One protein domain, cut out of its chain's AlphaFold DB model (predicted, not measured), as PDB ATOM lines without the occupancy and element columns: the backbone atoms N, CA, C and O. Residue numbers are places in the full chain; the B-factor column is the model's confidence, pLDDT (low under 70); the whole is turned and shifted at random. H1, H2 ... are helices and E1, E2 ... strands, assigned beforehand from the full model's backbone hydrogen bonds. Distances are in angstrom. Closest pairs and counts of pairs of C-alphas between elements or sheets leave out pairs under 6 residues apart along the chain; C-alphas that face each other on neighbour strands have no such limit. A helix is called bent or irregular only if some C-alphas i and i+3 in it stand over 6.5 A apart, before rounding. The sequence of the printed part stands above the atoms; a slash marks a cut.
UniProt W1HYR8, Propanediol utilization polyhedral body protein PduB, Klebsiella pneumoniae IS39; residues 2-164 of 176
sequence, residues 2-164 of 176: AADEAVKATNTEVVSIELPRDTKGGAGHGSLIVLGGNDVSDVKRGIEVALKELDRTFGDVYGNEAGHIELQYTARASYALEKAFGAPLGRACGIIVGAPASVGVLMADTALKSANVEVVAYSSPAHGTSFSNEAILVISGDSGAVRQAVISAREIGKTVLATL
ATOM      1  N   ALA A   2     110.899 109.991 130.317       98.19
ATOM      2  CA  ALA A   2     109.761 109.434 129.575       98.19
ATOM      3  C   ALA A   2     110.083 109.046 128.114       98.19
ATOM      4  O   ALA A   2     109.736 107.958 127.664       98.19
ATOM      5  N   ALA A   3     110.830 109.891 127.394       98.31
ATOM      6  CA  ALA A   3     111.312 109.572 126.048       98.31
ATOM      7  C   ALA A   3     112.283 108.372 126.014       98.31
ATOM      8  O   ALA A   3     112.337 107.662 125.017       98.31
ATOM      9  N   ASP A   4     113.018 108.114 127.103       98.50
ATOM     10  CA  ASP A   4     113.922 106.962 127.213       98.50
ATOM     11  C   ASP A   4     113.139 105.646 127.307       98.50
ATOM     12  O   ASP A   4     113.539 104.642 126.726       98.50
ATOM     13  N   GLU A   5     111.986 105.657 127.982       98.44
ATOM     14  CA  GLU A   5     111.060 104.518 128.004       98.44
ATOM     15  C   GLU A   5     110.372 104.317 126.648       98.44
ATOM     16  O   GLU A   5     110.200 103.182 126.202       98.44
ATOM     17  N   ALA A   6     110.051 105.403 125.936       98.06
ATOM     18  CA  ALA A   6     109.478 105.324 124.594       98.06
ATOM     19  C   ALA A   6     110.398 104.598 123.603       98.06
ATOM     20  O   ALA A   6     109.957 103.654 122.943       98.06
ATOM     21  N   VAL A   7     111.680 104.972 123.542       97.81
ATOM     22  CA  VAL A   7     112.657 104.323 122.643       97.81
ATOM     23  C   VAL A   7     113.074 102.923 123.106       97.81
ATOM     24  O   VAL A   7     113.625 102.160 122.323       97.81
ATOM     25  N   LYS A   8     112.803 102.536 124.362       97.69
ATOM     26  CA  LYS A   8     112.906 101.129 124.803       97.69
ATOM     27  C   LYS A   8     111.724 100.288 124.322       97.69
ATOM     28  O   LYS A   8     111.877  99.091 124.095       97.69
ATOM     29  N   ALA A   9     110.543 100.894 124.226       97.50
ATOM     30  CA  ALA A   9     109.284 100.207 123.944       97.50
ATOM     31  C   ALA A   9     108.916 100.147 122.451       97.50
ATOM     32  O   ALA A   9     107.889  99.557 122.105       97.50
ATOM     33  N   THR A  10     109.710 100.782 121.588       97.69
ATOM     34  CA  THR A  10     109.458 100.951 120.148       97.69
ATOM     35  C   THR A  10     110.765 100.857 119.357       97.69
ATOM     36  O   THR A  10     111.841 100.833 119.948       97.69
ATOM     37  N   ASN A  11     110.689 100.828 118.026       97.00
ATOM     38  CA  ASN A  11     111.840 100.943 117.121       97.00
ATOM     39  C   ASN A  11     112.081 102.403 116.693       97.00
ATOM     40  O   ASN A  11     112.589 102.661 115.599       97.00
ATOM     41  N   THR A  12     111.681 103.360 117.534       97.75
ATOM     42  CA  THR A  12     111.932 104.783 117.301       97.75
ATOM     43  C   THR A  12     113.325 105.181 117.775       97.75
ATOM     44  O   THR A  12     113.884 104.594 118.701       97.75
ATOM     45  N   GLU A  13     113.882 106.212 117.151       97.00
ATOM     46  CA  GLU A  13     115.147 106.826 117.543       97.00
ATOM     47  C   GLU A  13     114.937 108.260 118.031       97.00
ATOM     48  O   GLU A  13     113.995 108.944 117.625       97.00
ATOM     49  N   VAL A  14     115.841 108.749 118.883       97.81
ATOM     50  CA  VAL A  14     115.841 110.161 119.279       97.81
ATOM     51  C   VAL A  14     116.629 110.974 118.259       97.81
ATOM     52  O   VAL A  14     117.856 110.886 118.192       97.81
ATOM     53  N   VAL A  15     115.944 111.817 117.490       97.94
ATOM     54  CA  VAL A  15     116.544 112.656 116.441       97.94
ATOM     55  C   VAL A  15     117.187 113.909 117.031       97.94
ATOM     56  O   VAL A  15     118.329 114.229 116.697       97.94
ATOM     57  N   SER A  16     116.511 114.584 117.959       98.19
ATOM     58  CA  SER A  16     117.042 115.759 118.657       98.19
ATOM     59  C   SER A  16     116.418 115.924 120.039       98.19
ATOM     60  O   SER A  16     115.299 115.470 120.295       98.19
ATOM     61  N   ILE A  17     117.180 116.562 120.927       98.44
ATOM     62  CA  ILE A  17     116.747 117.015 122.248       98.44
ATOM     63  C   ILE A  17     117.227 118.456 122.395       98.44
ATOM     64  O   ILE A  17     118.420 118.726 122.273       98.44
ATOM     65  N   GLU A  18     116.301 119.364 122.670       98.12
ATOM     66  CA  GLU A  18     116.576 120.776 122.924       98.12
ATOM     67  C   GLU A  18     115.953 121.187 124.262       98.12
ATOM     68  O   GLU A  18     114.858 120.743 124.622       98.12
ATOM     69  N   LEU A  19     116.661 122.035 125.010       97.50
ATOM     70  CA  LEU A  19     116.315 122.423 126.380       97.50
ATOM     71  C   LEU A  19     116.115 123.943 126.472       97.50
ATOM     72  O   LEU A  19     117.033 124.655 126.881       97.50
ATOM     73  N   PRO A  20     114.961 124.494 126.060       97.94
ATOM     74  CA  PRO A  20     114.704 125.927 126.172       97.94
ATOM     75  C   PRO A  20     114.707 126.390 127.633       97.94
ATOM     76  O   PRO A  20     114.240 125.681 128.521       97.94
ATOM     77  N   ARG A  21     115.181 127.613 127.895       98.44
ATOM     78  CA  ARG A  21     115.010 128.260 129.202       98.44
ATOM     79  C   ARG A  21     113.547 128.666 129.380       98.44
ATOM     80  O   ARG A  21     113.079 129.542 128.661       98.44
ATOM     81  N   ASP A  22     112.837 128.031 130.313       98.44
ATOM     82  CA  ASP A  22     111.384 128.214 130.445       98.44
ATOM     83  C   ASP A  22     110.886 127.937 131.878       98.44
ATOM     84  O   ASP A  22     111.051 128.773 132.770       98.44
ATOM     85  N   THR A  23     110.255 126.779 132.125       97.56
ATOM     86  CA  THR A  23     109.518 126.451 133.364       97.56
ATOM     87  C   THR A  23     108.544 127.550 133.812       97.56
ATOM     88  O   THR A  23     108.314 127.741 135.004       97.56
ATOM     89  N   LYS A  24     107.978 128.307 132.859       97.56
ATOM     90  CA  LYS A  24     107.016 129.398 133.090       97.56
ATOM     91  C   LYS A  24     107.519 130.467 134.069       97.56
ATOM     92  O   LYS A  24     106.751 130.987 134.875       97.56
ATOM     93  N   GLY A  25     108.811 130.783 134.000       97.31
ATOM     94  CA  GLY A  25     109.476 131.728 134.902       97.31
ATOM     95  C   GLY A  25     110.164 131.076 136.104       97.31
ATOM     96  O   GLY A  25     110.905 131.761 136.804       97.31
ATOM     97  N   GLY A  26     109.985 129.765 136.310       97.62
ATOM     98  CA  GLY A  26     110.777 128.964 137.246       97.62
ATOM     99  C   GLY A  26     112.247 128.867 136.834       97.62
ATOM    100  O   GLY A  26     112.680 129.518 135.885       97.62
ATOM    101  N   ALA A  27     113.042 128.060 137.534       97.50
ATOM    102  CA  ALA A  27     114.499 128.054 137.388       97.50
ATOM    103  C   ALA A  27     115.058 127.159 136.266       97.50
ATOM    104  O   ALA A  27     116.240 127.303 135.954       97.50
ATOM    105  N   GLY A  28     114.251 126.278 135.667       98.25
ATOM    106  CA  GLY A  28     114.729 125.168 134.833       98.25
ATOM    107  C   GLY A  28     114.451 125.288 133.334       98.25
ATOM    108  O   GLY A  28     114.268 126.385 132.781       98.25
ATOM    109  N   HIS A  29     114.417 124.135 132.667       98.69
ATOM    110  CA  HIS A  29     114.169 124.021 131.227       98.69
ATOM    111  C   HIS A  29     112.737 123.599 130.881       98.69
ATOM    112  O   HIS A  29     112.068 122.887 131.625       98.69
ATOM    113  N   GLY A  30     112.281 124.003 129.698       98.31
ATOM    114  CA  GLY A  30     111.317 123.211 128.936       98.31
ATOM    115  C   GLY A  30     112.039 122.102 128.161       98.31
ATOM    116  O   GLY A  30     113.250 121.923 128.286       98.31
ATOM    117  N   SER A  31     111.323 121.364 127.316       97.38
ATOM    118  CA  SER A  31     111.950 120.345 126.468       97.38
ATOM    119  C   SER A  31     111.248 120.220 125.122       97.38
ATOM    120  O   SER A  31     110.019 120.166 125.060       97.38
ATOM    121  N   LEU A  32     112.040 120.149 124.051       98.38
ATOM    122  CA  LEU A  32     111.611 119.726 122.721       98.38
ATOM    123  C   LEU A  32     112.384 118.458 122.356       98.38
ATOM    124  O   LEU A  32     113.609 118.476 122.256       98.38
ATOM    125  N   ILE A  33     111.659 117.356 122.168       98.56
ATOM    126  CA  ILE A  33     112.228 116.056 121.801       98.56
ATOM    127  C   ILE A  33     111.582 115.603 120.499       98.56
ATOM    128  O   ILE A  33     110.356 115.517 120.412       98.56
ATOM    129  N   VAL A  34     112.407 115.281 119.504       98.25
ATOM    130  CA  VAL A  34     111.949 114.736 118.221       98.25
ATOM    131  C   VAL A  34     112.273 113.248 118.170       98.25
ATOM    132  O   VAL A  34     113.441 112.861 118.246       98.25
ATOM    133  N   LEU A  35     111.236 112.419 118.029       98.06
ATOM    134  CA  LEU A  35     111.369 110.985 117.773       98.06
ATOM    135  C   LEU A  35     111.191 110.701 116.278       98.06
ATOM    136  O   LEU A  35     110.262 111.215 115.654       98.06
ATOM    137  N   GLY A  36     112.077 109.880 115.721       97.50
ATOM    138  CA  GLY A  36     112.063 109.435 114.329       97.50
ATOM    139  C   GLY A  36     111.807 107.935 114.221       97.50
ATOM    140  O   GLY A  36     112.065 107.182 115.156       97.50
ATOM    141  N   GLY A  37     111.284 107.492 113.082       96.94
ATOM    142  CA  GLY A  37     111.050 106.079 112.800       96.94
ATOM    143  C   GLY A  37     110.522 105.866 111.383       96.94
ATOM    144  O   GLY A  37     110.020 106.796 110.754       96.94
ATOM    145  N   ASN A  38     110.630 104.632 110.886       97.06
ATOM    146  CA  ASN A  38     110.189 104.264 109.533       97.06
ATOM    147  C   ASN A  38     108.703 103.860 109.456       97.06
ATOM    148  O   ASN A  38     108.169 103.709 108.360       97.06
ATOM    149  N   ASP A  39     108.037 103.685 110.601       97.38
ATOM    150  CA  ASP A  39     106.611 103.360 110.702       97.38
ATOM    151  C   ASP A  39     105.902 104.393 111.589       97.38
ATOM    152  O   ASP A  39     106.233 104.575 112.763       97.38
ATOM    153  N   VAL A  40     104.891 105.058 111.026       97.69
ATOM    154  CA  VAL A  40     104.068 106.061 111.718       97.69
ATOM    155  C   VAL A  40     103.381 105.474 112.952       97.69
ATOM    156  O   VAL A  40     103.235 106.161 113.964       97.69
ATOM    157  N   SER A  41     102.966 104.209 112.890       97.50
ATOM    158  CA  SER A  41     102.304 103.522 114.003       97.50
ATOM    159  C   SER A  41     103.247 103.363 115.191       97.50
ATOM    160  O   SER A  41     102.831 103.525 116.339       97.50
ATOM    161  N   ASP A  42     104.523 103.098 114.916       97.25
ATOM    162  CA  ASP A  42     105.553 102.927 115.934       97.25
ATOM    163  C   ASP A  42     105.971 104.274 116.543       97.25
ATOM    164  O   ASP A  42     106.042 104.403 117.764       97.25
ATOM    165  N   VAL A  43     106.102 105.323 115.717       98.06
ATOM    166  CA  VAL A  43     106.312 106.703 116.198       98.06
ATOM    167  C   VAL A  43     105.161 107.153 117.095       98.06
ATOM    168  O   VAL A  43     105.389 107.639 118.204       98.06
ATOM    169  N   LYS A  44     103.912 106.938 116.663       98.31
ATOM    170  CA  LYS A  44     102.725 107.256 117.466       98.31
ATOM    171  C   LYS A  44     102.746 106.516 118.802       98.31
ATOM    172  O   LYS A  44     102.523 107.135 119.842       98.31
ATOM    173  N   ARG A  45     103.057 105.217 118.789       98.25
ATOM    174  CA  ARG A  45     103.194 104.417 120.010       98.25
ATOM    175  C   ARG A  45     104.290 104.964 120.927       98.25
ATOM    176  O   ARG A  45     104.075 105.018 122.134       98.25
ATOM    177  N   GLY A  46     105.425 105.400 120.381       98.12
ATOM    178  CA  GLY A  46     106.513 106.009 121.150       98.12
ATOM    179  C   GLY A  46     106.044 107.254 121.903       98.12
ATOM    180  O   GLY A  46     106.257 107.368 123.111       98.12
ATOM    181  N   ILE A  47     105.305 108.138 121.229       98.44
ATOM    182  CA  ILE A  47     104.702 109.320 121.862       98.44
ATOM    183  C   ILE A  47     103.694 108.922 122.948       98.44
ATOM    184  O   ILE A  47     103.735 109.466 124.049       98.44
ATOM    185  N   GLU A  48     102.818 107.950 122.687       98.50
ATOM    186  CA  GLU A  48     101.850 107.470 123.683       98.50
ATOM    187  C   GLU A  48     102.523 106.879 124.930       98.50
ATOM    188  O   GLU A  48     102.037 107.091 126.041       98.50
ATOM    189  N   VAL A  49     103.633 106.151 124.768       98.50
ATOM    190  CA  VAL A  49     104.429 105.635 125.892       98.50
ATOM    191  C   VAL A  49     105.046 106.790 126.675       98.50
ATOM    192  O   VAL A  49     104.866 106.848 127.888       98.50
ATOM    193  N   ALA A  50     105.699 107.744 126.005       98.44
ATOM    194  CA  ALA A  50     106.289 108.899 126.679       98.44
ATOM    195  C   ALA A  50     105.243 109.677 127.498       98.44
ATOM    196  O   ALA A  50     105.480 109.994 128.661       98.44
ATOM    197  N   LEU A  51     104.058 109.932 126.934       98.44
ATOM    198  CA  LEU A  51     102.985 110.644 127.635       98.44
ATOM    199  C   LEU A  51     102.488 109.892 128.879       98.44
ATOM    200  O   LEU A  51     102.234 110.520 129.905       98.44
ATOM    201  N   LYS A  52     102.385 108.559 128.817       98.19
ATOM    202  CA  LYS A  52     101.981 107.727 129.967       98.19
ATOM    203  C   LYS A  52     103.005 107.744 131.102       98.19
ATOM    204  O   LYS A  52     102.629 107.624 132.262       98.19
ATOM    205  N   GLU A  53     104.282 107.921 130.779       98.31
ATOM    206  CA  GLU A  53     105.376 107.930 131.755       98.31
ATOM    207  C   GLU A  53     105.560 109.282 132.466       98.31
ATOM    208  O   GLU A  53     106.327 109.364 133.429       98.31
ATOM    209  N   LEU A  54     104.870 110.348 132.041       97.69
ATOM    210  CA  LEU A  54     105.008 111.678 132.650       97.69
ATOM    211  C   LEU A  54     104.613 111.673 134.128       97.69
ATOM    212  O   LEU A  54     105.391 112.124 134.963       97.69
ATOM    213  N   ASP A  55     103.465 111.088 134.472       96.25
ATOM    214  CA  ASP A  55     102.989 111.045 135.860       96.25
ATOM    215  C   ASP A  55     103.994 110.358 136.794       96.25
ATOM    216  O   ASP A  55     104.208 110.817 137.913       96.25
ATOM    217  N   ARG A  56     104.653 109.294 136.319       98.31
ATOM    218  CA  ARG A  56     105.695 108.594 137.077       98.31
ATOM    219  C   ARG A  56     106.977 109.416 137.159       98.31
ATOM    220  O   ARG A  56     107.543 109.554 138.234       98.31
ATOM    221  N   THR A  57     107.452 109.950 136.036       98.12
ATOM    222  CA  THR A  57     108.754 110.642 135.964       98.12
ATOM    223  C   THR A  57     108.753 112.028 136.615       98.12
ATOM    224  O   THR A  57     109.814 112.506 137.004       98.12
ATOM    225  N   PHE A  58     107.580 112.629 136.833       98.38
ATOM    226  CA  PHE A  58     107.397 113.806 137.693       98.38
ATOM    227  C   PHE A  58     107.253 113.463 139.189       98.38
ATOM    228  O   PHE A  58     107.155 114.367 140.016       98.38
ATOM    229  N   GLY A  59     107.256 112.175 139.556       98.50
ATOM    230  CA  GLY A  59     107.135 111.693 140.938       98.50
ATOM    231  C   GLY A  59     108.201 112.220 141.894       98.50
ATOM    232  O   GLY A  59     107.934 112.389 143.080       98.50
ATOM    233  N   ASP A  60     109.383 112.526 141.369       98.69
ATOM    234  CA  ASP A  60     110.548 112.966 142.136       98.69
ATOM    235  C   ASP A  60     111.001 114.390 141.743       98.69
ATOM    236  O   ASP A  60     112.178 114.743 141.837       98.69
ATOM    237  N   VAL A  61     110.045 115.223 141.314       98.62
ATOM    238  CA  VAL A  61     110.217 116.671 141.128       98.62
ATOM    239  C   VAL A  61     109.560 117.382 142.306       98.62
ATOM    240  O   VAL A  61     108.345 117.302 142.479       98.62
ATOM    241  N   TYR A  62     110.357 118.074 143.117       98.75
ATOM    242  CA  TYR A  62     109.886 118.775 144.311       98.75
ATOM    243  C   TYR A  62     110.147 120.269 144.176       98.75
ATOM    244  O   TYR A  62     111.269 120.667 143.877       98.75
ATOM    245  N   GLY A  63     109.142 121.101 144.435       98.25
ATOM    246  CA  GLY A  63     109.257 122.553 144.305       98.25
ATOM    247  C   GLY A  63     108.711 123.319 145.502       98.25
ATOM    248  O   GLY A  63     107.845 122.831 146.233       98.25
ATOM    249  N   ASN A  64     109.220 124.533 145.675       98.00
ATOM    250  CA  ASN A  64     108.647 125.585 146.507       98.00
ATOM    251  C   ASN A  64     108.827 126.944 145.798       98.00
ATOM    252  O   ASN A  64     109.236 127.008 144.639       98.00
ATOM    253  N   GLU A  65     108.510 128.046 146.467       97.00
ATOM    254  CA  GLU A  65     108.635 129.397 145.916       97.00
ATOM    255  C   GLU A  65     110.082 129.829 145.617       97.00
ATOM    256  O   GLU A  65     110.290 130.756 144.835       97.00
ATOM    257  N   ALA A  66     111.077 129.174 146.223       97.69
ATOM    258  CA  ALA A  66     112.490 129.508 146.065       97.69
ATOM    259  C   ALA A  66     113.175 128.739 144.924       97.69
ATOM    260  O   ALA A  66     114.207 129.189 144.420       97.69
ATOM    261  N   GLY A  67     112.628 127.595 144.505       98.44
ATOM    262  CA  GLY A  67     113.215 126.766 143.456       98.44
ATOM    263  C   GLY A  67     112.645 125.351 143.404       98.44
ATOM    264  O   GLY A  67     111.507 125.097 143.805       98.44
ATOM    265  N   HIS A  68     113.449 124.420 142.893       98.88
ATOM    266  CA  HIS A  68     113.065 123.018 142.742       98.88
ATOM    267  C   HIS A  68     114.264 122.079 142.843       98.88
ATOM    268  O   HIS A  68     115.410 122.462 142.625       98.88
ATOM    269  N   ILE A  69     113.984 120.818 143.135       98.88
ATOM    270  CA  ILE A  69     114.903 119.704 142.923       98.88
ATOM    271  C   ILE A  69     114.217 118.680 142.022       98.88
ATOM    272  O   ILE A  69     113.002 118.495 142.090       98.88
ATOM    273  N   GLU A  70     114.992 118.004 141.189       98.88
ATOM    274  CA  GLU A  70     114.509 116.917 140.340       98.88
ATOM    275  C   GLU A  70     115.481 115.744 140.426       98.88
ATOM    276  O   GLU A  70     116.697 115.905 140.299       98.88
ATOM    277  N   LEU A  71     114.933 114.558 140.669       98.81
ATOM    278  CA  LEU A  71     115.695 113.327 140.768       98.81
ATOM    279  C   LEU A  71     115.140 112.320 139.771       98.81
ATOM    280  O   LEU A  71     113.932 112.111 139.677       98.81
ATOM    281  N   GLN A  72     116.030 111.668 139.033       98.81
ATOM    282  CA  GLN A  72     115.649 110.614 138.104       98.81
ATOM    283  C   GLN A  72     116.527 109.386 138.287       98.81
ATOM    284  O   GLN A  72     117.720 109.494 138.569       98.81
ATOM    285  N   TYR A  73     115.945 108.208 138.076       98.75
ATOM    286  CA  TYR A  73     116.652 106.939 138.138       98.75
ATOM    287  C   TYR A  73     116.149 105.969 137.069       98.75
ATOM    288  O   TYR A  73     114.948 105.792 136.857       98.75
ATOM    289  N   THR A  74     117.082 105.268 136.436       98.69
ATOM    290  CA  THR A  74     116.796 104.048 135.683       98.69
ATOM    291  C   THR A  74     117.893 103.022 135.922       98.69
ATOM    292  O   THR A  74     119.069 103.363 136.016       98.69
ATOM    293  N   ALA A  75     117.523 101.743 135.991       98.12
ATOM    294  CA  ALA A  75     118.496 100.654 136.060       98.12
ATOM    295  C   ALA A  75     119.176 100.389 134.705       98.12
ATOM    296  O   ALA A  75     120.187  99.693 134.657       98.12
ATOM    297  N   ARG A  76     118.609 100.914 133.609       98.12
ATOM    298  CA  ARG A  76     119.080 100.675 132.245       98.12
ATOM    299  C   ARG A  76     118.771 101.880 131.356       98.12
ATOM    300  O   ARG A  76     117.663 101.983 130.829       98.12
ATOM    301  N   ALA A  77     119.739 102.775 131.196       98.38
ATOM    302  CA  ALA A  77     119.661 103.912 130.285       98.38
ATOM    303  C   ALA A  77     119.599 103.456 128.820       98.38
ATOM    304  O   ALA A  77     120.203 102.441 128.449       98.38
ATOM    305  N   SER A  78     118.868 104.207 128.000       98.25
ATOM    306  CA  SER A  78     118.776 104.013 126.554       98.25
ATOM    307  C   SER A  78     119.152 105.300 125.808       98.25
ATOM    308  O   SER A  78     119.783 106.209 126.354       98.25
ATOM    309  N   TYR A  79     118.807 105.348 124.525       98.00
ATOM    310  CA  TYR A  79     119.280 106.349 123.577       98.00
ATOM    311  C   TYR A  79     118.863 107.787 123.900       98.00
ATOM    312  O   TYR A  79     119.537 108.713 123.464       98.00
ATOM    313  N   ALA A  80     117.792 108.015 124.669       98.38
ATOM    314  CA  ALA A  80     117.425 109.382 125.038       98.38
ATOM    315  C   ALA A  80     118.389 109.951 126.084       98.38
ATOM    316  O   ALA A  80     118.788 111.110 125.990       98.38
ATOM    317  N   LEU A  81     118.779 109.141 127.072       98.31
ATOM    318  CA  LEU A  81     119.731 109.554 128.106       98.31
ATOM    319  C   LEU A  81     121.171 109.608 127.596       98.31
ATOM    320  O   LEU A  81     121.924 110.491 128.002       98.31
ATOM    321  N   GLU A  82     121.539 108.701 126.691       98.31
ATOM    322  CA  GLU A  82     122.825 108.769 125.994       98.31
ATOM    323  C   GLU A  82     122.929 110.069 125.191       98.31
ATOM    324  O   GLU A  82     123.861 110.839 125.400       98.31
ATOM    325  N   LYS A  83     121.911 110.398 124.390       98.00
ATOM    326  CA  LYS A  83     121.925 111.616 123.577       98.00
ATOM    327  C   LYS A  83     121.886 112.906 124.394       98.00
ATOM    328  O   LYS A  83     122.504 113.890 124.002       98.00
ATOM    329  N   ALA A  84     121.145 112.922 125.502       97.00
ATOM    330  CA  ALA A  84     121.019 114.107 126.350       97.00
ATOM    331  C   ALA A  84     122.270 114.368 127.201       97.00
ATOM    332  O   ALA A  84     122.659 115.519 127.380       97.00
ATOM    333  N   PHE A  85     122.867 113.311 127.758       96.50
ATOM    334  CA  PHE A  85     123.842 113.441 128.844       96.50
ATOM    335  C   PHE A  85     125.096 112.579 128.681       96.50
ATOM    336  O   PHE A  85     125.976 112.642 129.531       96.50
ATOM    337  N   GLY A  86     125.192 111.752 127.640       97.50
ATOM    338  CA  GLY A  86     126.276 110.779 127.478       97.50
ATOM    339  C   GLY A  86     126.156 109.563 128.403       97.50
ATOM    340  O   GLY A  86     127.154 108.897 128.670       97.50
ATOM    341  N   ALA A  87     124.957 109.273 128.929       97.88
ATOM    342  CA  ALA A  87     124.737 108.128 129.812       97.88
ATOM    343  C   ALA A  87     125.122 106.803 129.120       97.88
ATOM    344  O   ALA A  87     124.632 106.532 128.021       97.88
ATOM    345  N   PRO A  88     125.948 105.940 129.747       98.12
ATOM    346  CA  PRO A  88     126.343 104.673 129.142       98.12
ATOM    347  C   PRO A  88     125.135 103.767 128.875       98.12
ATOM    348  O   PRO A  88     124.403 103.387 129.797       98.12
ATOM    349  N   LEU A  89     124.947 103.383 127.611       98.25
ATOM    350  CA  LEU A  89     123.837 102.529 127.192       98.25
ATOM    351  C   LEU A  89     123.806 101.222 127.986       98.25
ATOM    352  O   LEU A  89     124.816 100.542 128.165       98.25
ATOM    353  N   GLY A  90     122.616 100.846 128.444       98.00
ATOM    354  CA  GLY A  90     122.412  99.603 129.170       98.00
ATOM    355  C   GLY A  90     122.862  99.619 130.636       98.00
ATOM    356  O   GLY A  90     122.630  98.623 131.319       98.00
ATOM    357  N   ARG A  91     123.461 100.709 131.137       98.38
ATOM    358  CA  ARG A  91     123.873 100.842 132.546       98.38
ATOM    359  C   ARG A  91     122.854 101.627 133.367       98.38
ATOM    360  O   ARG A  91     121.974 102.291 132.816       98.38
ATOM    361  N   ALA A  92     122.966 101.539 134.689       98.62
ATOM    362  CA  ALA A  92     122.161 102.364 135.577       98.62
ATOM    363  C   ALA A  92     122.549 103.837 135.432       98.62
ATOM    364  O   ALA A  92     123.724 104.156 135.267       98.62
ATOM    365  N   CYS A  93     121.562 104.722 135.513       98.81
ATOM    366  CA  CYS A  93     121.748 106.160 135.387       98.81
ATOM    367  C   CYS A  93     120.913 106.883 136.442       98.81
ATOM    368  O   CYS A  93     119.735 106.570 136.633       98.81
ATOM    369  N   GLY A  94     121.534 107.852 137.109       98.81
ATOM    370  CA  GLY A  94     120.896 108.780 138.034       98.81
ATOM    371  C   GLY A  94     121.071 110.211 137.540       98.81
ATOM    372  O   GLY A  94     122.165 110.568 137.109       98.81
ATOM    373  N   ILE A  95     120.013 111.015 137.594       98.88
ATOM    374  CA  ILE A  95     120.057 112.456 137.306       98.88
ATOM    375  C   ILE A  95     119.662 113.181 138.584       98.88
ATOM    376  O   ILE A  95     118.663 112.829 139.210       98.88
ATOM    377  N   ILE A  96     120.466 114.159 138.975       98.94
ATOM    378  CA  ILE A  96     120.321 114.913 140.213       98.94
ATOM    379  C   ILE A  96     120.370 116.391 139.848       98.94
ATOM    380  O   ILE A  96     121.411 116.897 139.435       98.94
ATOM    381  N   VAL A  97     119.245 117.074 140.000       98.88
ATOM    382  CA  VAL A  97     119.073 118.482 139.648       98.88
ATOM    383  C   VAL A  97     118.694 119.257 140.898       98.88
ATOM    384  O   VAL A  97     117.805 118.839 141.643       98.88
ATOM    385  N   GLY A  98     119.325 120.410 141.106       98.88
ATOM    386  CA  GLY A  98     118.906 121.353 142.138       98.88
ATOM    387  C   GLY A  98     118.948 122.799 141.666       98.88
ATOM    388  O   GLY A  98     119.931 123.232 141.059       98.88
ATOM    389  N   ALA A  99     117.888 123.531 141.998       98.69
ATOM    390  CA  ALA A  99     117.689 124.952 141.770       98.69
ATOM    391  C   ALA A  99     117.245 125.654 143.076       98.69
ATOM    392  O   ALA A  99     116.308 125.181 143.722       98.69
ATOM    393  N   PRO A 100     117.857 126.788 143.471       98.62
ATOM    394  CA  PRO A 100     118.968 127.465 142.797       98.62
ATOM    395  C   PRO A 100     120.226 126.590 142.747       98.62
ATOM    396  O   PRO A 100     120.381 125.675 143.553       98.62
ATOM    397  N   ALA A 101     121.130 126.863 141.803       98.75
ATOM    398  CA  ALA A 101     122.231 125.955 141.463       98.75
ATOM    399  C   ALA A 101     123.109 125.539 142.661       98.75
ATOM    400  O   ALA A 101     123.650 124.436 142.681       98.75
ATOM    401  N   SER A 102     123.217 126.379 143.697       98.25
ATOM    402  CA  SER A 102     123.912 126.052 144.948       98.25
ATOM    403  C   SER A 102     123.315 124.844 145.686       98.25
ATOM    404  O   SER A 102     124.069 124.054 146.254       98.25
ATOM    405  N   VAL A 103     121.992 124.655 145.638       98.75
ATOM    406  CA  VAL A 103     121.320 123.451 146.152       98.75
ATOM    407  C   VAL A 103     121.805 122.230 145.372       98.75
ATOM    408  O   VAL A 103     122.226 121.246 145.976       98.75
ATOM    409  N   GLY A 104     121.845 122.321 144.040       98.81
ATOM    410  CA  GLY A 104     122.331 121.239 143.183       98.81
ATOM    411  C   GLY A 104     123.807 120.891 143.417       98.81
ATOM    412  O   GLY A 104     124.162 119.717 143.385       98.81
ATOM    413  N   VAL A 105     124.666 121.868 143.741       98.81
ATOM    414  CA  VAL A 105     126.068 121.607 144.135       98.81
ATOM    415  C   VAL A 105     126.139 120.761 145.413       98.81
ATOM    416  O   VAL A 105     126.892 119.789 145.460       98.81
ATOM    417  N   LEU A 106     125.344 121.089 146.436       98.69
ATOM    418  CA  LEU A 106     125.306 120.326 147.692       98.69
ATOM    419  C   LEU A 106     124.726 118.918 147.501       98.69
ATOM    420  O   LEU A 106     125.230 117.951 148.077       98.69
ATOM    421  N   MET A 107     123.694 118.792 146.665       98.88
ATOM    422  CA  MET A 107     123.131 117.499 146.277       98.88
ATOM    423  C   MET A 107     124.164 116.637 145.544       98.88
ATOM    424  O   MET A 107     124.314 115.460 145.867       98.88
ATOM    425  N   ALA A 108     124.908 117.227 144.604       98.81
ATOM    426  CA  ALA A 108     125.960 116.548 143.858       98.81
ATOM    427  C   ALA A 108     127.089 116.050 144.777       98.81
ATOM    428  O   ALA A 108     127.454 114.877 144.716       98.81
ATOM    429  N   ASP A 109     127.597 116.903 145.671       98.81
ATOM    430  CA  ASP A 109     128.626 116.526 146.653       98.81
ATOM    431  C   ASP A 109     128.164 115.364 147.549       98.81
ATOM    432  O   ASP A 109     128.892 114.389 147.748       98.81
ATOM    433  N   THR A 110     126.920 115.424 148.028       98.81
ATOM    434  CA  THR A 110     126.336 114.380 148.880       98.81
ATOM    435  C   THR A 110     126.177 113.057 148.132       98.81
ATOM    436  O   THR A 110     126.535 112.007 148.666       98.81
ATOM    437  N   ALA A 111     125.690 113.087 146.887       98.75
ATOM    438  CA  ALA A 111     125.554 111.891 146.058       98.75
ATOM    439  C   ALA A 111     126.892 111.167 145.888       98.75
ATOM    440  O   ALA A 111     126.982 109.972 146.175       98.75
ATOM    441  N   LEU A 112     127.937 111.901 145.496       98.69
ATOM    442  CA  LEU A 112     129.264 111.338 145.238       98.69
ATOM    443  C   LEU A 112     129.945 110.799 146.503       98.69
ATOM    444  O   LEU A 112     130.742 109.870 146.420       98.69
ATOM    445  N   LYS A 113     129.615 111.338 147.682       98.69
ATOM    446  CA  LYS A 113     130.119 110.833 148.970       98.69
ATOM    447  C   LYS A 113     129.336 109.638 149.516       98.69
ATOM    448  O   LYS A 113     129.828 108.956 150.411       98.69
ATOM    449  N   SER A 114     128.124 109.394 149.020       98.06
ATOM    450  CA  SER A 114     127.220 108.382 149.586       98.06
ATOM    451  C   SER A 114     127.410 106.973 149.020       98.06
ATOM    452  O   SER A 114     127.067 105.997 149.690       98.06
ATOM    453  N   ALA A 115     127.935 106.845 147.801       97.12
ATOM    454  CA  ALA A 115     128.114 105.562 147.134       97.12
ATOM    455  C   ALA A 115     129.223 105.632 146.076       97.12
ATOM    456  O   ALA A 115     129.544 106.701 145.563       97.12
ATOM    457  N   ASN A 116     129.781 104.474 145.719       97.44
ATOM    458  CA  ASN A 116     130.764 104.374 144.644       97.44
ATOM    459  C   ASN A 116     130.063 104.465 143.278       97.44
ATOM    460  O   ASN A 116     129.518 103.473 142.790       97.44
ATOM    461  N   VAL A 117     130.046 105.662 142.695       98.62
ATOM    462  CA  VAL A 117     129.418 105.966 141.402       98.62
ATOM    463  C   VAL A 117     130.379 106.752 140.512       98.62
ATOM    464  O   VAL A 117     131.282 107.437 140.989       98.62
ATOM    465  N   GLU A 118     130.173 106.664 139.205       98.50
ATOM    466  CA  GLU A 118     130.946 107.372 138.187       98.50
ATOM    467  C   GLU A 118     130.181 108.619 137.734       98.50
ATOM    468  O   GLU A 118     128.984 108.547 137.446       98.50
ATOM    469  N   VAL A 119     130.864 109.763 137.639       98.75
ATOM    470  CA  VAL A 119     130.290 110.985 137.056       98.75
ATOM    471  C   VAL A 119     130.254 110.840 135.539       98.75
ATOM    472  O   VAL A 119     131.287 110.635 134.909       98.75
ATOM    473  N   VAL A 120     129.064 110.980 134.963       98.62
ATOM    474  CA  VAL A 120     128.840 110.987 133.512       98.62
ATOM    475  C   VAL A 120     128.903 112.414 132.982       98.62
ATOM    476  O   VAL A 120     129.624 112.698 132.031       98.62
ATOM    477  N   ALA A 121     128.161 113.321 133.613       98.56
ATOM    478  CA  ALA A 121     128.089 114.716 133.207       98.56
ATOM    479  C   ALA A 121     127.825 115.619 134.410       98.56
ATOM    480  O   ALA A 121     127.197 115.215 135.392       98.56
ATOM    481  N   TYR A 122     128.289 116.860 134.303       98.62
ATOM    482  CA  TYR A 122     127.963 117.925 135.235       98.62
ATOM    483  C   TYR A 122     127.703 119.216 134.458       98.62
ATOM    484  O   TYR A 122     128.572 119.676 133.717       98.62
ATOM    485  N   SER A 123     126.523 119.797 134.653       98.62
ATOM    486  CA  SER A 123     126.121 121.064 134.044       98.62
ATOM    487  C   SER A 123     125.799 122.096 135.121       98.62
ATOM    488  O   SER A 123     125.337 121.768 136.212       98.62
ATOM    489  N   SER A 124     126.046 123.362 134.808       98.44
ATOM    490  CA  SER A 124     125.844 124.523 135.680       98.44
ATOM    491  C   SER A 124     125.330 125.710 134.852       98.44
ATOM    492  O   SER A 124     125.338 125.627 133.623       98.44
ATOM    493  N   PRO A 125     124.923 126.842 135.458       98.75
ATOM    494  CA  PRO A 125     124.266 127.925 134.723       98.75
ATOM    495  C   PRO A 125     125.039 128.458 133.510       98.75
ATOM    496  O   PRO A 125     124.437 128.833 132.514       98.75
ATOM    497  N   ALA A 126     126.371 128.488 133.559       98.12
ATOM    498  CA  ALA A 126     127.193 128.967 132.445       98.12
ATOM    499  C   ALA A 126     127.722 127.841 131.534       98.12
ATOM    500  O   ALA A 126     128.375 128.125 130.530       98.12
ATOM    501  N   HIS A 127     127.477 126.571 131.876       97.62
ATOM    502  CA  HIS A 127     128.095 125.421 131.215       97.62
ATOM    503  C   HIS A 127     127.116 124.249 131.105       97.62
ATOM    504  O   HIS A 127     126.786 123.616 132.102       97.62
ATOM    505  N   GLY A 128     126.692 123.920 129.884       95.31
ATOM    506  CA  GLY A 128     125.877 122.728 129.621       95.31
ATOM    507  C   GLY A 128     124.391 122.866 129.972       95.31
ATOM    508  O   GLY A 128     123.661 121.884 129.870       95.31
ATOM    509  N   THR A 129     123.929 124.057 130.360       98.38
ATOM    510  CA  THR A 129     122.504 124.400 130.454       98.38
ATOM    511  C   THR A 129     122.195 125.596 129.557       98.38
ATOM    512  O   THR A 129     123.085 126.369 129.196       98.38
ATOM    513  N   SER A 130     120.920 125.804 129.233       98.00
ATOM    514  CA  SER A 130     120.448 127.037 128.590       98.00
ATOM    515  C   SER A 130     120.305 128.177 129.601       98.00
ATOM    516  O   SER A 130     119.217 128.718 129.781       98.00
ATOM    517  N   PHE A 131     121.381 128.495 130.324       98.12
ATOM    518  CA  PHE A 131     121.393 129.505 131.387       98.12
ATOM    519  C   PHE A 131     120.279 129.309 132.435       98.12
ATOM    520  O   PHE A 131     119.698 130.275 132.942       98.12
ATOM    521  N   SER A 132     119.944 128.048 132.744       98.62
ATOM    522  CA  SER A 132     119.049 127.729 133.862       98.62
ATOM    523  C   SER A 132     119.765 127.963 135.187       98.62
ATOM    524  O   SER A 132     120.994 127.949 135.254       98.62
ATOM    525  N   ASN A 133     119.006 128.183 136.261       98.69
ATOM    526  CA  ASN A 133     119.577 128.322 137.602       98.69
ATOM    527  C   ASN A 133     119.665 126.954 138.294       98.69
ATOM    528  O   ASN A 133     119.246 126.796 139.437       98.69
ATOM    529  N   GLU A 134     120.180 125.966 137.570       98.88
ATOM    530  CA  GLU A 134     120.337 124.591 138.033       98.88
ATOM    531  C   GLU A 134     121.808 124.191 138.032       98.88
ATOM    532  O   GLU A 134     122.588 124.605 137.170       98.88
ATOM    533  N   ALA A 135     122.163 123.325 138.976       98.81
ATOM    534  CA  ALA A 135     123.285 122.417 138.809       98.81
ATOM    535  C   ALA A 135     122.730 121.004 138.606       98.81
ATOM    536  O   ALA A 135     121.858 120.564 139.359       98.81
ATOM    537  N   ILE A 136     123.227 120.326 137.573       98.81
ATOM    538  CA  ILE A 136     122.758 119.014 137.123       98.81
ATOM    539  C   ILE A 136     123.941 118.056 137.190       98.81
ATOM    540  O   ILE A 136     124.923 118.245 136.477       98.81
ATOM    541  N   LEU A 137     123.846 117.027 138.024       98.88
ATOM    542  CA  LEU A 137     124.789 115.919 138.077       98.88
ATOM    543  C   LEU A 137     124.144 114.677 137.456       98.88
ATOM    544  O   LEU A 137     123.046 114.279 137.843       98.88
ATOM    545  N   VAL A 138     124.858 114.033 136.538       98.88
ATOM    546  CA  VAL A 138     124.484 112.734 135.973       98.88
ATOM    547  C   VAL A 138     125.523 111.707 136.389       98.88
ATOM    548  O   VAL A 138     126.723 111.925 136.212       98.88
ATOM    549  N   ILE A 139     125.063 110.589 136.943       98.88
ATOM    550  CA  ILE A 139     125.908 109.503 137.452       98.88
ATOM    551  C   ILE A 139     125.519 108.153 136.856       98.88
ATOM    552  O   ILE A 139     124.363 107.920 136.506       98.88
ATOM    553  N   SER A 140     126.488 107.247 136.798       98.81
ATOM    554  CA  SER A 140     126.333 105.848 136.394       98.81
ATOM    555  C   SER A 140     127.087 104.934 137.365       98.81
ATOM    556  O   SER A 140     127.862 105.394 138.201       98.81
ATOM    557  N   GLY A 141     126.843 103.628 137.300       98.25
ATOM    558  CA  GLY A 141     127.497 102.641 138.158       98.25
ATOM    559  C   GLY A 141     126.623 101.419 138.400       98.25
ATOM    560  O   GLY A 141     125.776 101.072 137.571       98.25
ATOM    561  N   ASP A 142     126.823 100.771 139.545       98.31
ATOM    562  CA  ASP A 142     125.944  99.696 140.000       98.31
ATOM    563  C   ASP A 142     124.564 100.257 140.354       98.31
ATOM    564  O   ASP A 142     124.446 101.289 141.012       98.31
ATOM    565  N   SER A 143     123.501  99.562 139.947       98.00
ATOM    566  CA  SER A 143     122.118 100.040 140.090       98.00
ATOM    567  C   SER A 143     121.751 100.409 141.531       98.00
ATOM    568  O   SER A 143     121.159 101.462 141.766       98.00
ATOM    569  N   GLY A 144     122.168  99.594 142.504       98.31
ATOM    570  CA  GLY A 144     121.985  99.880 143.929       98.31
ATOM    571  C   GLY A 144     122.757 101.116 144.401       98.31
ATOM    572  O   GLY A 144     122.198 101.933 145.130       98.31
ATOM    573  N   ALA A 145     124.001 101.294 143.946       98.62
ATOM    574  CA  ALA A 145     124.837 102.444 144.298       98.62
ATOM    575  C   ALA A 145     124.276 103.748 143.717       98.62
ATOM    576  O   ALA A 145     124.130 104.735 144.436       98.62
ATOM    577  N   VAL A 146     123.874 103.733 142.442       98.81
ATOM    578  CA  VAL A 146     123.235 104.880 141.782       98.81
ATOM    579  C   VAL A 146     121.934 105.252 142.493       98.81
ATOM    580  O   VAL A 146     121.719 106.421 142.807       98.81
ATOM    581  N   ARG A 147     121.081 104.270 142.811       98.69
ATOM    582  CA  ARG A 147     119.824 104.506 143.534       98.69
ATOM    583  C   ARG A 147     120.066 105.118 144.915       98.69
ATOM    584  O   ARG A 147     119.391 106.077 145.277       98.69
ATOM    585  N   GLN A 148     121.044 104.602 145.661       98.69
ATOM    586  CA  GLN A 148     121.426 105.136 146.969       98.69
ATOM    587  C   GLN A 148     121.924 106.584 146.873       98.69
ATOM    588  O   GLN A 148     121.545 107.418 147.700       98.69
ATOM    589  N   ALA A 149     122.732 106.896 145.858       98.81
ATOM    590  CA  ALA A 149     123.238 108.242 145.628       98.81
ATOM    591  C   ALA A 149     122.124 109.240 145.300       98.81
ATOM    592  O   ALA A 149     122.083 110.325 145.881       98.81
ATOM    593  N   VAL A 150     121.175 108.848 144.446       98.88
ATOM    594  CA  VAL A 150     120.007 109.673 144.105       98.88
ATOM    595  C   VAL A 150     119.119 109.924 145.328       98.88
ATOM    596  O   VAL A 150     118.726 111.062 145.569       98.88
ATOM    597  N   ILE A 151     118.850 108.899 146.147       98.88
ATOM    598  CA  ILE A 151     118.064 109.058 147.384       98.88
ATOM    599  C   ILE A 151     118.785 109.991 148.364       98.88
ATOM    600  O   ILE A 151     118.172 110.906 148.905       98.88
ATOM    601  N   SER A 152     120.093 109.816 148.559       98.81
ATOM    602  CA  SER A 152     120.872 110.667 149.470       98.81
ATOM    603  C   SER A 152     120.863 112.133 149.019       98.81
ATOM    604  O   SER A 152     120.682 113.033 149.840       98.81
ATOM    605  N   ALA A 153     120.978 112.376 147.707       98.88
ATOM    606  CA  ALA A 153     120.827 113.703 147.115       98.88
ATOM    607  C   ALA A 153     119.420 114.286 147.303       98.88
ATOM    608  O   ALA A 153     119.292 115.478 147.582       98.88
ATOM    609  N   ARG A 154     118.366 113.470 147.182       98.81
ATOM    610  CA  ARG A 154     116.986 113.908 147.426       98.81
ATOM    611  C   ARG A 154     116.812 114.432 148.844       98.81
ATOM    612  O   ARG A 154     116.307 115.535 149.022       98.81
ATOM    613  N   GLU A 155     117.242 113.665 149.843       98.62
ATOM    614  CA  GLU A 155     117.008 114.017 151.248       98.62
ATOM    615  C   GLU A 155     117.737 115.310 151.642       98.62
ATOM    616  O   GLU A 155     117.138 116.202 152.255       98.62
ATOM    617  N   ILE A 156     119.002 115.475 151.227       98.75
ATOM    618  CA  ILE A 156     119.720 116.735 151.469       98.75
ATOM    619  C   ILE A 156     119.129 117.888 150.649       98.75
ATOM    620  O   ILE A 156     118.993 118.991 151.170       98.75
ATOM    621  N   GLY A 157     118.720 117.634 149.402       98.75
ATOM    622  CA  GLY A 157     118.108 118.627 148.524       98.75
ATOM    623  C   GLY A 157     116.819 119.187 149.117       98.75
ATOM    624  O   GLY A 157     116.671 120.403 149.212       98.75
ATOM    625  N   LYS A 158     115.929 118.313 149.608       98.69
ATOM    626  CA  LYS A 158     114.701 118.718 150.306       98.69
ATOM    627  C   LYS A 158     115.014 119.539 151.552       98.69
ATOM    628  O   LYS A 158     114.402 120.583 151.758       98.69
ATOM    629  N   THR A 159     115.980 119.084 152.352       98.56
ATOM    630  CA  THR A 159     116.390 119.760 153.591       98.56
ATOM    631  C   THR A 159     116.900 121.169 153.309       98.56
ATOM    632  O   THR A 159     116.444 122.122 153.933       98.56
ATOM    633  N   VAL A 160     117.818 121.321 152.353       98.25
ATOM    634  CA  VAL A 160     118.424 122.617 152.025       98.25
ATOM    635  C   VAL A 160     117.411 123.536 151.346       98.25
ATOM    636  O   VAL A 160     117.312 124.701 151.727       98.25
ATOM    637  N   LEU A 161     116.621 123.042 150.389       98.50
ATOM    638  CA  LEU A 161     115.620 123.863 149.703       98.50
ATOM    639  C   LEU A 161     114.531 124.368 150.666       98.50
ATOM    640  O   LEU A 161     114.095 125.512 150.546       98.50
ATOM    641  N   ALA A 162     114.159 123.574 151.676       98.31
ATOM    642  CA  ALA A 162     113.247 123.993 152.742       98.31
ATOM    643  C   ALA A 162     113.821 125.097 153.653       98.31
ATOM    644  O   ALA A 162     113.071 125.747 154.370       98.31
ATOM    645  N   THR A 163     115.136 125.351 153.644       98.12
ATOM    646  CA  THR A 163     115.702 126.513 154.363       98.12
ATOM    647  C   THR A 163     115.470 127.836 153.633       98.12
ATOM    648  O   THR A 163     115.625 128.901 154.227       98.12
ATOM    649  N   LEU A 164     115.103 127.771 152.349       97.25
ATOM    650  CA  LEU A 164     114.902 128.927 151.476       97.25
ATOM    651  C   LEU A 164     113.419 129.261 151.259       97.25
ATOM    652  O   LEU A 164     113.123 130.280 150.641       97.25
TER     653      LEU A 164
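What this domain is: This is residues 2 to 164 of the 176 residues of the protein "Propanediol utilization polyhedral body protein PduB" of Klebsiella pneumoniae IS39 (UniProt W1HYR8). A slab of five strands, E3 E4 E5 E7 E6, has two long helices, H4 and H5, covering one of its faces, and the short helix H3 on the other face joins it to a smaller second part. That second part is the two-stranded hairpin E1 and E2 with H1, H2 and H3 packed on it, H1 lying between H2 and H3. The printed part has 163 residues with five named helices and seven named strands, in the order H1 E1 E2 H2 E3 E4 H3 E5 H4 E6 E7 H5; both sheets are antiparallel and the class is mixed, helices and strands. The whole is compact, with a radius of gyration of the C-alphas of 15.5 A, and spans 50 by 36 by 27 A.

Where its parts are: H1 is residues 2 to 9 and begins at C-alpha 2, (109.761, 109.434, 129.575). E1, residues 13 to 18, and E2, residues 32 to 36, follow. H2, residues 40 to 57, is 25.1 A long from first to last C-alpha and only just irregular: C-alphas 52 and 55 are 6.8 A apart. E3 is residues 61 to 64, and E4, residues 67 to 74, is 24.3 A long. After H3, residues 79 to 85, comes E5, residues 92 to 99, 23.8 A long, beginning at C-alpha 92, (122.161, 102.364, 135.577). H4, residues 101 to 114, is 20.0 A long. E6 is residues 118 to 123, and E7, residues 135 to 141, is 20.2 A long. H5, residues 143 to 161, is 26.5 A long and ends at C-alpha 161, (115.620, 123.863, 149.703).

How they stand to each other: The larger sheet is twisted, its C-alphas lying up to 4.1 A off the best plane; E3 and E6 are its edge strands. E3 and E4 are a hairpin, with N 69 and O 62 2.8 A apart. E4 and E5 are antiparallel at 179 degrees, with N 97 and O 70 at 2.8 A. E5 and E7 have N 96 and O 137 at 2.8 A, and the hairpin E6 and E7 has N 120 and O 138 at 2.8 A. E5, H4 and E6 form a split strand-helix-strand unit, two strands running the same way with E7 between them in the sheet; its crossover is right-handed. H4, over E5 and E7 at a height over the sheet of 8.0 A, and H5, over E4 and E5 at 8.1 A, are on the same face and run along the strands: two layers, helices on one face of a sheet. H4 and H5 touch at Ala 111 and Ala 149, their closest C-alphas, 4.3 A apart, at a steep tilt of 39 degrees, opposite ways. H3 is on the opposite face at a height of 10.1 A, with Phe 85 and Ala 121 of E6 6.2 A apart at their C-alphas. Its C-alpha 80 is 6.0 A from C-alpha 14 of E1, their closest pair. H1 touches H3, the C-alphas of Asp 4 and Ala 80 being closest at 4.8 A, at a shallow tilt of 31 degrees, opposite ways. H1 also touches H2, with the C-alphas of Ala 2 and Ala 50 closest at 4.6 A, at a steep tilt of 48 degrees. The hairpin E1 and E2 has N 15 and O 34 at 2.8 A. H2 and H3 are apart. In H1, H3, H4 and H5 every O i to N i+4 pair is within hydrogen-bond range; in H2 12 of 14 are.

The domain as a whole: The C-alphas farthest apart, those of Asn 38 and Thr 163, are 50.4 A apart. The printed part has no cut. The links E1 to E2, 13 residues, and E6 to E7, 11 residues, are long. The mean pLDDT of the printed part is 98.3, and no printed residue is under 70.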